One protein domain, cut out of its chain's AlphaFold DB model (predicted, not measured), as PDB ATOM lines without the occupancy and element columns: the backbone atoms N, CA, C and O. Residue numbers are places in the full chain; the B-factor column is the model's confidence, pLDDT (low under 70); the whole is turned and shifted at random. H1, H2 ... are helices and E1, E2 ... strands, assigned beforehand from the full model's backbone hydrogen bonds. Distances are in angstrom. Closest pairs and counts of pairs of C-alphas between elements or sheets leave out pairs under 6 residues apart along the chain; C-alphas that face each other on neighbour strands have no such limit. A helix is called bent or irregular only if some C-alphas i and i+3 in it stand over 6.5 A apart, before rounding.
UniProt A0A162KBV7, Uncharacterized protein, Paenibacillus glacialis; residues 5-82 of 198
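What this domain is: This is residues 5 to 82 of the 198 residues of an uncharacterized protein of Paenibacillus glacialis (UniProt A0A162KBV7). A small three-stranded sheet, E1, E2 and E3, has a long kinked helix, H1, over one face and no named helix over the other. From H1 the link of residues 54 to 73 loops out past Asn 59, comes back along E3 with residues 65 to 66 and leads to the short helix H2, which packs on H1 away from the sheet. The 78 printed residues hold, in order, E1, E2, E3, H1 and H2; the sheet is antiparallel, the class mixed. The whole is compact, with a radius of gyration of the C-alphas of 12.6 A and spans of 43 by 29 by 17 A.

Where its parts are: E1 is residues 8 to 12, from C-alpha 8 at (171.783, 137.217, 219.498). E2, residues 15 to 22, is 21.3 A long and bends by 52 degrees at residue 18. E3 is residues 29 to 34, 16.9 A. H1, residues 36 to 53, is 22.7 A long, with a kink of 51 degrees near residue 43; it is irregular, C-alphas 37 and 40 being 8.2 A apart. H2, residues 74 to 80, ends at C-alpha 80, (177.395, 119.254, 209.426).

How they stand to each other: E1, E2 and E3 form a meander, each strand the antiparallel neighbour of the one before. In hairpin E1 and E2, N 10 and O 18 are 2.9 A apart; in hairpin E2 and E3, N 19 and O 33 are 2.7 A apart. H1 is on the sheet, height 7.4 A, slantwise to E2 at 34 degrees on the local plane; their closest C-alphas, of Val 20 and Ala 49, are 6.6 A apart. H2 touches residues 39 to 46 of H1 alone, at a steep tilt of 64 degrees; the closest C-alphas, of Cys 42 and Leu 74, are 6.4 A apart. O i to N i+4 pairs are within hydrogen-bond range throughout H2 and in 9 of 14 in H1.

The domain as a whole: The C-alphas farthest apart, of Asp 13 and Asn 59, are 43.7 A apart. The printed part has no cut; the link H1 to H2 is long. No printed residue is under pLDDT 70.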
ATOM      1  N   GLU A   5     167.319 139.814 226.706       93.06
ATOM      2  CA  GLU A   5     168.711 140.231 226.885       93.06
ATOM      3  C   GLU A   5     169.737 139.276 226.257       93.06
ATOM      4  O   GLU A   5     170.905 139.631 226.122       93.06
ATOM      5  N   LYS A   6     169.313 138.059 225.900       94.81
ATOM      6  CA  LYS A   6     170.152 137.025 225.278       94.81
ATOM      7  C   LYS A   6     169.849 136.833 223.799       94.81
ATOM      8  O   LYS A   6     170.366 135.896 223.201       94.81
ATOM      9  N   ILE A   7     168.985 137.659 223.211       96.38
ATOM     10  CA  ILE A   7     168.745 137.600 221.772       96.38
ATOM     11  C   ILE A   7     170.061 137.956 221.074       96.38
ATOM     12  O   ILE A   7     170.578 139.060 221.233       96.38
ATOM     13  N   GLY A   8     170.608 136.997 220.329       97.31
ATOM     14  CA  GLY A   8     171.783 137.217 219.498       97.31
ATOM     15  C   GLY A   8     171.367 137.974 218.246       97.31
ATOM     16  O   GLY A   8     170.391 137.582 217.606       97.31
ATOM     17  N   ILE A   9     172.091 139.037 217.908       97.56
ATOM     18  CA  ILE A   9     171.875 139.853 216.712       97.56
ATOM     19  C   ILE A   9     173.205 139.952 215.967       97.56
ATOM     20  O   ILE A   9     174.242 140.212 216.579       97.56
ATOM     21  N   TRP A  10     173.158 139.733 214.656       97.75
ATOM     22  CA  TRP A  10     174.278 139.902 213.739       97.75
ATOM     23  C   TRP A  10     173.950 141.049 212.798       97.75
ATOM     24  O   TRP A  10     172.846 141.102 212.251       97.75
ATOM     25  N   GLU A  11     174.916 141.941 212.612       97.38
ATOM     26  CA  GLU A  11     174.760 143.151 211.813       97.38
ATOM     27  C   GLU A  11     175.864 143.241 210.756       97.38
ATOM     28  O   GLU A  11     177.012 142.880 211.026       97.38
ATOM     29  N   ASP A  12     175.515 143.749 209.576       96.94
ATOM     30  CA  ASP A  12     176.466 144.195 208.555       96.94
ATOM     31  C   ASP A  12     176.095 145.619 208.128       96.94
ATOM     32  O   ASP A  12     174.939 145.897 207.825       96.94
ATOM     33  N   ASP A  13     177.056 146.540 208.198       95.81
ATOM     34  CA  ASP A  13     176.863 147.989 207.986       95.81
ATOM     35  C   ASP A  13     175.656 148.606 208.737       95.81
ATOM     36  O   ASP A  13     174.993 149.525 208.262       95.81
ATOM     37  N   GLY A  14     175.361 148.099 209.941       93.88
ATOM     38  CA  GLY A  14     174.243 148.562 210.775       93.88
ATOM     39  C   GLY A  14     172.875 147.969 210.417       93.88
ATOM     40  O   GLY A  14     171.889 148.305 211.069       93.88
ATOM     41  N   GLU A  15     172.807 147.073 209.431       96.12
ATOM     42  CA  GLU A  15     171.601 146.321 209.080       96.12
ATOM     43  C   GLU A  15     171.596 144.956 209.771       96.12
ATOM     44  O   GLU A  15     172.604 144.250 209.784       96.12
ATOM     45  N   ILE A  16     170.449 144.545 210.320       96.69
ATOM     46  CA  ILE A  16     170.307 143.228 210.954       96.69
ATOM     47  C   ILE A  16     170.259 142.152 209.869       96.69
ATOM     48  O   ILE A  16     169.294 142.050 209.112       96.69
ATOM     49  N   VAL A  17     171.282 141.301 209.845       97.06
ATOM     50  CA  VAL A  17     171.418 140.194 208.885       97.06
ATOM     51  C   VAL A  17     171.174 138.829 209.518       97.06
ATOM     52  O   VAL A  17     171.005 137.847 208.797       97.06
ATOM     53  N   GLY A  18     171.115 138.757 210.852       96.25
ATOM     54  CA  GLY A  18     170.854 137.526 211.587       96.25
ATOM     55  C   GLY A  18     170.310 137.756 212.995       96.25
ATOM     56  O   GLY A  18     170.616 138.750 213.651       96.25
ATOM     57  N   ARG A  19     169.515 136.803 213.481       96.44
ATOM     58  CA  ARG A  19     168.943 136.757 214.824       96.44
ATOM     59  C   ARG A  19     168.891 135.320 215.341       96.44
ATOM     60  O   ARG A  19     168.462 134.418 214.627       96.44
ATOM     61  N   VAL A  20     169.216 135.142 216.620       96.81
ATOM     62  CA  VAL A  20     168.978 133.906 217.380       96.81
ATOM     63  C   VAL A  20     168.196 134.230 218.648       96.81
ATOM     64  O   VAL A  20     168.578 135.114 219.416       96.81
ATOM     65  N   SER A  21     167.114 133.503 218.904       95.31
ATOM     66  CA  SER A  21     166.337 133.621 220.143       95.31
ATOM     67  C   SER A  21     165.647 132.312 220.498       95.31
ATOM     68  O   SER A  21     165.523 131.437 219.651       95.31
ATOM     69  N   LEU A  22     165.139 132.198 221.726       92.94
ATOM     70  CA  LEU A  22     164.236 131.103 222.075       92.94
ATOM     71  C   LEU A  22     162.929 131.184 221.276       92.94
ATOM     72  O   LEU A  22     162.425 132.284 221.036       92.94
ATOM     73  N   ASP A  23     162.391 130.021 220.918       87.38
ATOM     74  CA  ASP A  23     161.039 129.867 220.361       87.38
ATOM     75  C   ASP A  23     159.971 129.941 221.467       87.38
ATOM     76  O   ASP A  23     158.879 130.477 221.300       87.38
ATOM     77  N   SER A  24     160.326 129.472 222.665       80.75
ATOM     78  CA  SER A  24     159.445 129.427 223.827       80.75
ATOM     79  C   SER A  24     160.110 130.049 225.065       80.75
ATOM     80  O   SER A  24     161.293 130.390 225.059       80.75
ATOM     81  N   PRO A  25     159.398 130.214 226.192       79.50
ATOM     82  CA  PRO A  25     160.022 130.645 227.439       79.50
ATOM     83  C   PRO A  25     161.056 129.657 228.008       79.50
ATOM     84  O   PRO A  25     161.645 129.969 229.048       79.50
ATOM     85  N   TRP A  26     161.212 128.467 227.425       85.94
ATOM     86  CA  TRP A  26     162.066 127.393 227.924       85.94
ATOM     87  C   TRP A  26     163.284 127.199 227.023       85.94
ATOM     88  O   TRP A  26     163.237 127.439 225.823       85.94
ATOM     89  N   TYR A  27     164.393 126.772 227.625       92.94
ATOM     90  CA  TYR A  27     165.579 126.368 226.876       92.94
ATOM     91  C   TYR A  27     165.340 125.059 226.139       92.94
ATOM     92  O   TYR A  27     164.573 124.219 226.602       92.94
ATOM     93  N   GLY A  28     166.074 124.876 225.049       93.88
ATOM     94  CA  GLY A  28     165.972 123.704 224.198       93.88
ATOM     95  C   GLY A  28     165.391 124.022 222.834       93.88
ATOM     96  O   GLY A  28     165.851 123.420 221.884       93.88
ATOM     97  N   ASP A  29     164.497 124.998 222.696       93.19
ATOM     98  CA  ASP A  29     163.880 125.332 221.406       93.19
ATOM     99  C   ASP A  29     164.276 126.747 220.974       93.19
ATOM    100  O   ASP A  29     164.049 127.720 221.702       93.19
ATOM    101  N   VAL A  30     164.889 126.875 219.795       94.50
ATOM    102  CA  VAL A  30     165.362 128.165 219.273       94.50
ATOM    103  C   VAL A  30     164.904 128.418 217.850       94.50
ATOM    104  O   VAL A  30     164.744 127.509 217.038       94.50
ATOM    105  N   ILE A  31     164.785 129.703 217.545       93.00
ATOM    106  CA  ILE A  31     164.617 130.219 216.197       93.00
ATOM    107  C   ILE A  31     165.926 130.876 215.767       93.00
ATOM    108  O   ILE A  31     166.483 131.713 216.486       93.00
ATOM    109  N   ILE A  32     166.382 130.519 214.568       94.31
ATOM    110  CA  ILE A  32     167.507 131.144 213.878       94.31
ATOM    111  C   ILE A  32     166.962 131.755 212.586       94.31
ATOM    112  O   ILE A  32     166.466 131.038 211.725       94.31
ATOM    113  N   TYR A  33     167.057 133.076 212.453       92.19
ATOM    114  CA  TYR A  33     166.705 133.795 211.228       92.19
ATOM    115  C   TYR A  33     167.920 134.531 210.703       92.19
ATOM    116  O   TYR A  33     168.570 135.236 211.463       92.19
ATOM    117  N   PHE A  34     168.200 134.429 209.413       92.31
ATOM    118  CA  PHE A  34     169.259 135.192 208.761       92.31
ATOM    119  C   PHE A  34     168.909 135.421 207.295       92.31
ATOM    120  O   PHE A  34     168.084 134.709 206.718       92.31
ATOM    121  N   ASN A  35     169.522 136.433 206.688       90.44
ATOM    122  CA  ASN A  35     169.444 136.622 205.245       90.44
ATOM    123  C   ASN A  35     170.213 135.472 204.551       90.44
ATOM    124  O   ASN A  35     171.391 135.298 204.859       90.44
ATOM    125  N   PRO A  36     169.617 134.717 203.603       87.69
ATOM    126  CA  PRO A  36     170.284 133.601 202.919       87.69
ATOM    127  C   PRO A  36     171.626 133.941 202.251       87.69
ATOM    128  O   PRO A  36     172.474 133.063 202.110       87.69
ATOM    129  N   GLU A  37     171.858 135.205 201.877       91.56
ATOM    130  CA  GLU A  37     173.151 135.684 201.356       91.56
ATOM    131  C   GLU A  37     174.285 135.628 202.400       91.56
ATOM    132  O   GLU A  37     175.462 135.707 202.052       91.56
ATOM    133  N   TYR A  38     173.932 135.447 203.675       92.94
ATOM    134  CA  TYR A  38     174.828 135.353 204.823       92.94
ATOM    135  C   TYR A  38     174.905 133.927 205.388       92.94
ATOM    136  O   TYR A  38     175.159 133.745 206.578       92.94
ATOM    137  N   ALA A  39     174.718 132.896 204.557       90.25
ATOM    138  CA  ALA A  39     174.786 131.488 204.975       90.25
ATOM    139  C   ALA A  39     176.097 131.104 205.699       90.25
ATOM    140  O   ALA A  39     176.124 130.172 206.499       90.25
ATOM    141  N   GLN A  40     177.186 131.850 205.489       91.00
ATOM    142  CA  GLN A  40     178.430 131.707 206.248       91.00
ATOM    143  C   GLN A  40     178.272 131.959 207.761       91.00
ATOM    144  O   GLN A  40     179.095 131.478 208.537       91.00
ATOM    145  N   LEU A  41     177.238 132.692 208.191       93.69
ATOM    146  CA  LEU A  41     176.960 132.971 209.604       93.69
ATOM    147  C   LEU A  41     176.321 131.784 210.332       93.69
ATOM    148  O   LEU A  41     176.403 131.724 211.557       93.69
ATOM    149  N   CYS A  42     175.735 130.816 209.613       92.06
ATOM    150  CA  CYS A  42     174.971 129.713 210.208       92.06
ATOM    151  C   CYS A  42     175.735 128.978 211.313       92.06
ATOM    152  O   CYS A  42     175.176 128.699 212.370       92.06
ATOM    153  N   THR A  43     177.023 128.691 211.094       91.38
ATOM    154  CA  THR A  43     177.845 127.984 212.087       91.38
ATOM    155  C   THR A  43     178.042 128.806 213.362       91.38
ATOM    156  O   THR A  43     177.904 128.268 214.457       91.38
ATOM    157  N   ASP A  44     178.328 130.103 213.244       95.12
ATOM    158  CA  ASP A  44     178.516 130.979 214.407       95.12
ATOM    159  C   ASP A  44     177.202 131.170 215.184       95.12
ATOM    160  O   ASP A  44     177.161 131.042 216.410       95.12
ATOM    161  N   MET A  45     176.098 131.371 214.461       96.50
ATOM    162  CA  MET A  45     174.758 131.493 215.038       96.50
ATOM    163  C   MET A  45     174.327 130.215 215.766       96.50
ATOM    164  O   MET A  45     173.794 130.285 216.876       96.50
ATOM    165  N   LEU A  46     174.608 129.045 215.187       95.75
ATOM    166  CA  LEU A  46     174.323 127.754 215.805       95.75
ATOM    167  C   LEU A  46     175.136 127.552 217.090       95.75
ATOM    168  O   LEU A  46     174.572 127.229 218.133       95.75
ATOM    169  N   GLN A  47     176.439 127.843 217.063       95.44
ATOM    170  CA  GLN A  47     177.297 127.763 218.252       95.44
ATOM    171  C   GLN A  47     176.860 128.736 219.354       95.44
ATOM    172  O   GLN A  47     176.944 128.428 220.550       95.44
ATOM    173  N   TYR A  48     176.399 129.930 218.975       97.69
ATOM    174  CA  TYR A  48     175.799 130.866 219.917       97.69
ATOM    175  C   TYR A  48     174.544 130.270 220.562       97.69
ATOM    176  O   TYR A  48     174.414 130.320 221.791       97.69
ATOM    177  N   ALA A  49     173.654 129.680 219.760       96.75
ATOM    178  CA  ALA A  49     172.423 129.062 220.233       96.75
ATOM    179  C   ALA A  49     172.702 127.913 221.216       96.75
ATOM    180  O   ALA A  49     172.165 127.904 222.322       96.75
ATOM    181  N   GLU A  50     173.618 127.005 220.879       96.38
ATOM    182  CA  GLU A  50     174.024 125.880 221.734       96.38
ATOM    183  C   GLU A  50     174.579 126.330 223.086       96.38
ATOM    184  O   GLU A  50     174.252 125.778 224.140       96.38
ATOM    185  N   ARG A  51     175.435 127.354 223.077       96.69
ATOM    186  CA  ARG A  51     176.049 127.874 224.303       96.69
ATOM    187  C   ARG A  51     175.033 128.574 225.202       96.69
ATOM    188  O   ARG A  51     175.184 128.532 226.424       96.69
ATOM    189  N   THR A  52     174.048 129.237 224.607       96.56
ATOM    190  CA  THR A  52     173.173 130.186 225.309       96.56
ATOM    191  C   THR A  52     171.837 129.568 225.713       96.56
ATOM    192  O   THR A  52     171.319 129.889 226.785       96.56
ATOM    193  N   PHE A  53     171.298 128.679 224.879       96.75
ATOM    194  CA  PHE A  53     169.903 128.244 224.925       96.75
ATOM    195  C   PHE A  53     169.704 126.727 224.963       96.75
ATOM    196  O   PHE A  53     168.555 126.288 224.987       96.75
ATOM    197  N   ALA A  54     170.771 125.921 224.996       96.19
ATOM    198  CA  ALA A  54     170.630 124.470 225.107       96.19
ATOM    199  C   ALA A  54     169.837 124.071 226.362       96.19
ATOM    200  O   ALA A  54     170.133 124.508 227.481       96.19
ATOM    201  N   GLY A  55     168.841 123.213 226.153       95.00
ATOM    202  CA  GLY A  55     168.103 122.539 227.209       95.00
ATOM    203  C   GLY A  55     168.885 121.345 227.750       95.00
ATOM    204  O   GLY A  55     169.902 120.937 227.184       95.00
ATOM    205  N   THR A  56     168.392 120.769 228.844       95.69
ATOM    206  CA  THR A  56     168.939 119.546 229.439       95.69
ATOM    207  C   THR A  56     167.814 118.533 229.610       95.69
ATOM    208  O   THR A  56     166.774 118.872 230.174       95.69
ATOM    209  N   ASP A  57     167.999 117.314 229.104       92.75
ATOM    210  CA  ASP A  57     167.031 116.225 229.253       92.75
ATOM    211  C   ASP A  57     167.067 115.612 230.671       92.75
ATOM    212  O   ASP A  57     167.914 115.940 231.507       92.75
ATOM    213  N   ASN A  58     166.163 114.667 230.945       92.56
ATOM    214  CA  ASN A  58     166.084 113.984 232.244       92.56
ATOM    215  C   ASN A  58     167.336 113.155 232.598       92.56
ATOM    216  O   ASN A  58     167.513 112.782 233.757       92.56
ATOM    217  N   ASN A  59     168.195 112.856 231.621       94.75
ATOM    218  CA  ASN A  59     169.443 112.118 231.803       94.75
ATOM    219  C   ASN A  59     170.658 113.052 231.955       94.75
ATOM    220  O   ASN A  59     171.774 112.569 232.146       94.75
ATOM    221  N   GLY A  60     170.467 114.373 231.879       94.12
ATOM    222  CA  GLY A  60     171.544 115.358 231.940       94.12
ATOM    223  C   GLY A  60     172.209 115.658 230.593       94.12
ATOM    224  O   GLY A  60     173.197 116.394 230.567       94.12
ATOM    225  N   ASN A  61     171.702 115.120 229.478       93.88
ATOM    226  CA  ASN A  61     172.235 115.414 228.151       93.88
ATOM    227  C   ASN A  61     171.721 116.763 227.663       93.88
ATOM    228  O   ASN A  61     170.546 117.095 227.834       93.88
ATOM    229  N   LYS A  62     172.595 117.526 227.007       94.69
ATOM    230  CA  LYS A  62     172.189 118.766 226.349       94.69
ATOM    231  C   LYS A  62     171.440 118.472 225.058       94.69
ATOM    232  O   LYS A  62     171.833 117.573 224.319       94.69
ATOM    233  N   TYR A  63     170.427 119.277 224.774       94.88
ATOM    234  CA  TYR A  63     169.726 119.255 223.497       94.88
ATOM    235  C   TYR A  63     169.409 120.671 223.018       94.88
ATOM    236  O   TYR A  63     169.326 121.615 223.811       94.88
ATOM    237  N   LEU A  64     169.237 120.798 221.707       95.62
ATOM    238  CA  LEU A  64     168.744 121.994 221.050       95.62
ATOM    239  C   LEU A  64     167.912 121.559 219.835       95.62
ATOM    240  O   LEU A  64     168.373 120.760 219.023       95.62
ATOM    241  N   ASN A  65     166.697 122.068 219.728       94.50
ATOM    242  CA  ASN A  65     165.759 121.845 218.646       94.50
ATOM    243  C   ASN A  65     165.628 123.140 217.851       94.50
ATOM    244  O   ASN A  65     165.536 124.236 218.413       94.50
ATOM    245  N   ILE A  66     165.619 122.992 216.532       92.69
ATOM    246  CA  ILE A  66     165.518 124.098 215.586       92.69
ATOM    247  C   ILE A  66     164.514 123.673 214.526       92.69
ATOM    248  O   ILE A  66     164.711 122.660 213.851       92.69
ATOM    249  N   PHE A  67     163.427 124.428 214.395       88.00
ATOM    250  CA  PHE A  67     162.447 124.201 213.340       88.00
ATOM    251  C   PHE A  67     162.931 124.870 212.058       88.00
ATOM    252  O   PHE A  67     163.070 126.089 211.999       88.00
ATOM    253  N   VAL A  68     163.187 124.058 211.036       87.31
ATOM    254  CA  VAL A  68     163.602 124.512 209.706       87.31
ATOM    255  C   VAL A  68     162.623 124.010 208.655       87.31
ATOM    256  O   VAL A  68     162.055 122.924 208.786       87.31
ATOM    257  N   ASN A  69     162.431 124.801 207.602       80.06
ATOM    258  CA  ASN A  69     161.718 124.338 206.415       80.06
ATOM    259  C   ASN A  69     162.631 123.426 205.580       80.06
ATOM    260  O   ASN A  69     163.850 123.558 205.624       80.06
ATOM    261  N   GLU A  70     162.057 122.537 204.765       70.25
ATOM    262  CA  GLU A  70     162.841 121.572 203.966       70.25
ATOM    263  C   GLU A  70     163.778 122.216 202.933       70.25
ATOM    264  O   GLU A  70     164.691 121.571 202.432       70.25
ATOM    265  N   THR A  71     163.543 123.479 202.580       70.06
ATOM    266  CA  THR A  71     164.369 124.236 201.630       70.06
ATOM    267  C   THR A  71     165.303 125.228 202.320       70.06
ATOM    268  O   THR A  71     165.829 126.125 201.662       70.06
ATOM    269  N   ASP A  72     165.443 125.147 203.642       79.62
ATOM    270  CA  ASP A  72     166.242 126.090 204.413       79.62
ATOM    271  C   ASP A  72     167.736 125.763 204.295       79.62
ATOM    272  O   ASP A  72     168.167 124.643 204.569       79.62
ATOM    273  N   VAL A  73     168.546 126.758 203.923       84.12
ATOM    274  CA  VAL A  73     170.008 126.610 203.812       84.12
ATOM    275  C   VAL A  73     170.666 126.319 205.168       84.12
ATOM    276  O   VAL A  73     171.813 125.876 205.220       84.12
ATOM    277  N   LEU A  74     169.943 126.523 206.275       87.81
ATOM    278  CA  LEU A  74     170.369 126.124 207.610       87.81
ATOM    279  C   LEU A  74     170.488 124.599 207.759       87.81
ATOM    280  O   LEU A  74     171.298 124.145 208.568       87.81
ATOM    281  N   GLN A  75     169.742 123.804 206.980       89.00
ATOM    282  CA  GLN A  75     169.723 122.345 207.118       89.00
ATOM    283  C   GLN A  75     171.118 121.722 206.939       89.00
ATOM    284  O   GLN A  75     171.547 120.943 207.791       89.00
ATOM    285  N   ASP A  76     171.862 122.129 205.908       87.50
ATOM    286  CA  ASP A  76     173.222 121.632 205.659       87.50
ATOM    287  C   ASP A  76     174.163 121.943 206.837       87.50
ATOM    288  O   ASP A  76     174.992 121.119 207.232       87.50
ATOM    289  N   SER A  77     174.013 123.127 207.445       88.56
ATOM    290  CA  SER A  77     174.798 123.522 208.618       88.56
ATOM    291  C   SER A  77     174.424 122.702 209.855       88.56
ATOM    292  O   SER A  77     175.305 122.369 210.645       88.56
ATOM    293  N   LEU A  78     173.146 122.369 210.044       93.00
ATOM    294  CA  LEU A  78     172.693 121.522 211.150       93.00
ATOM    295  C   LEU A  78     173.277 120.109 211.025       93.00
ATOM    296  O   LEU A  78     173.890 119.607 211.969       93.00
ATOM    297  N   GLU A  79     173.166 119.499 209.845       91.69
ATOM    298  CA  GLU A  79     173.702 118.160 209.576       91.69
ATOM    299  C   GLU A  79     175.228 118.117 209.748       91.69
ATOM    300  O   GLU A  79     175.758 117.217 210.405       91.69
ATOM    301  N   ALA A  80     175.945 119.134 209.254       90.62
ATOM    302  CA  ALA A  80     177.395 119.254 209.426       90.62
ATOM    303  C   ALA A  80     177.830 119.383 210.900       90.62
ATOM    304  O   ALA A  80     178.953 119.004 211.239       90.62
ATOM    305  N   ASN A  81     176.952 119.881 211.778       91.00
ATOM    306  CA  ASN A  81     177.188 119.994 213.221       91.00
ATOM    307  C   ASN A  81     176.580 118.827 214.025       91.00
ATOM    308  O   ASN A  81     176.551 118.866 215.253       91.00
ATOM    309  N   GLY A  82     176.143 117.756 213.354       93.12
ATOM    310  CA  GLY A  82     175.708 116.516 214.001       93.12
ATOM    311  C   GLY A  82     174.261 116.515 214.490       93.12
ATOM    312  O   GLY A  82     173.878 115.606 215.231       93.12
TER     313      GLY A  82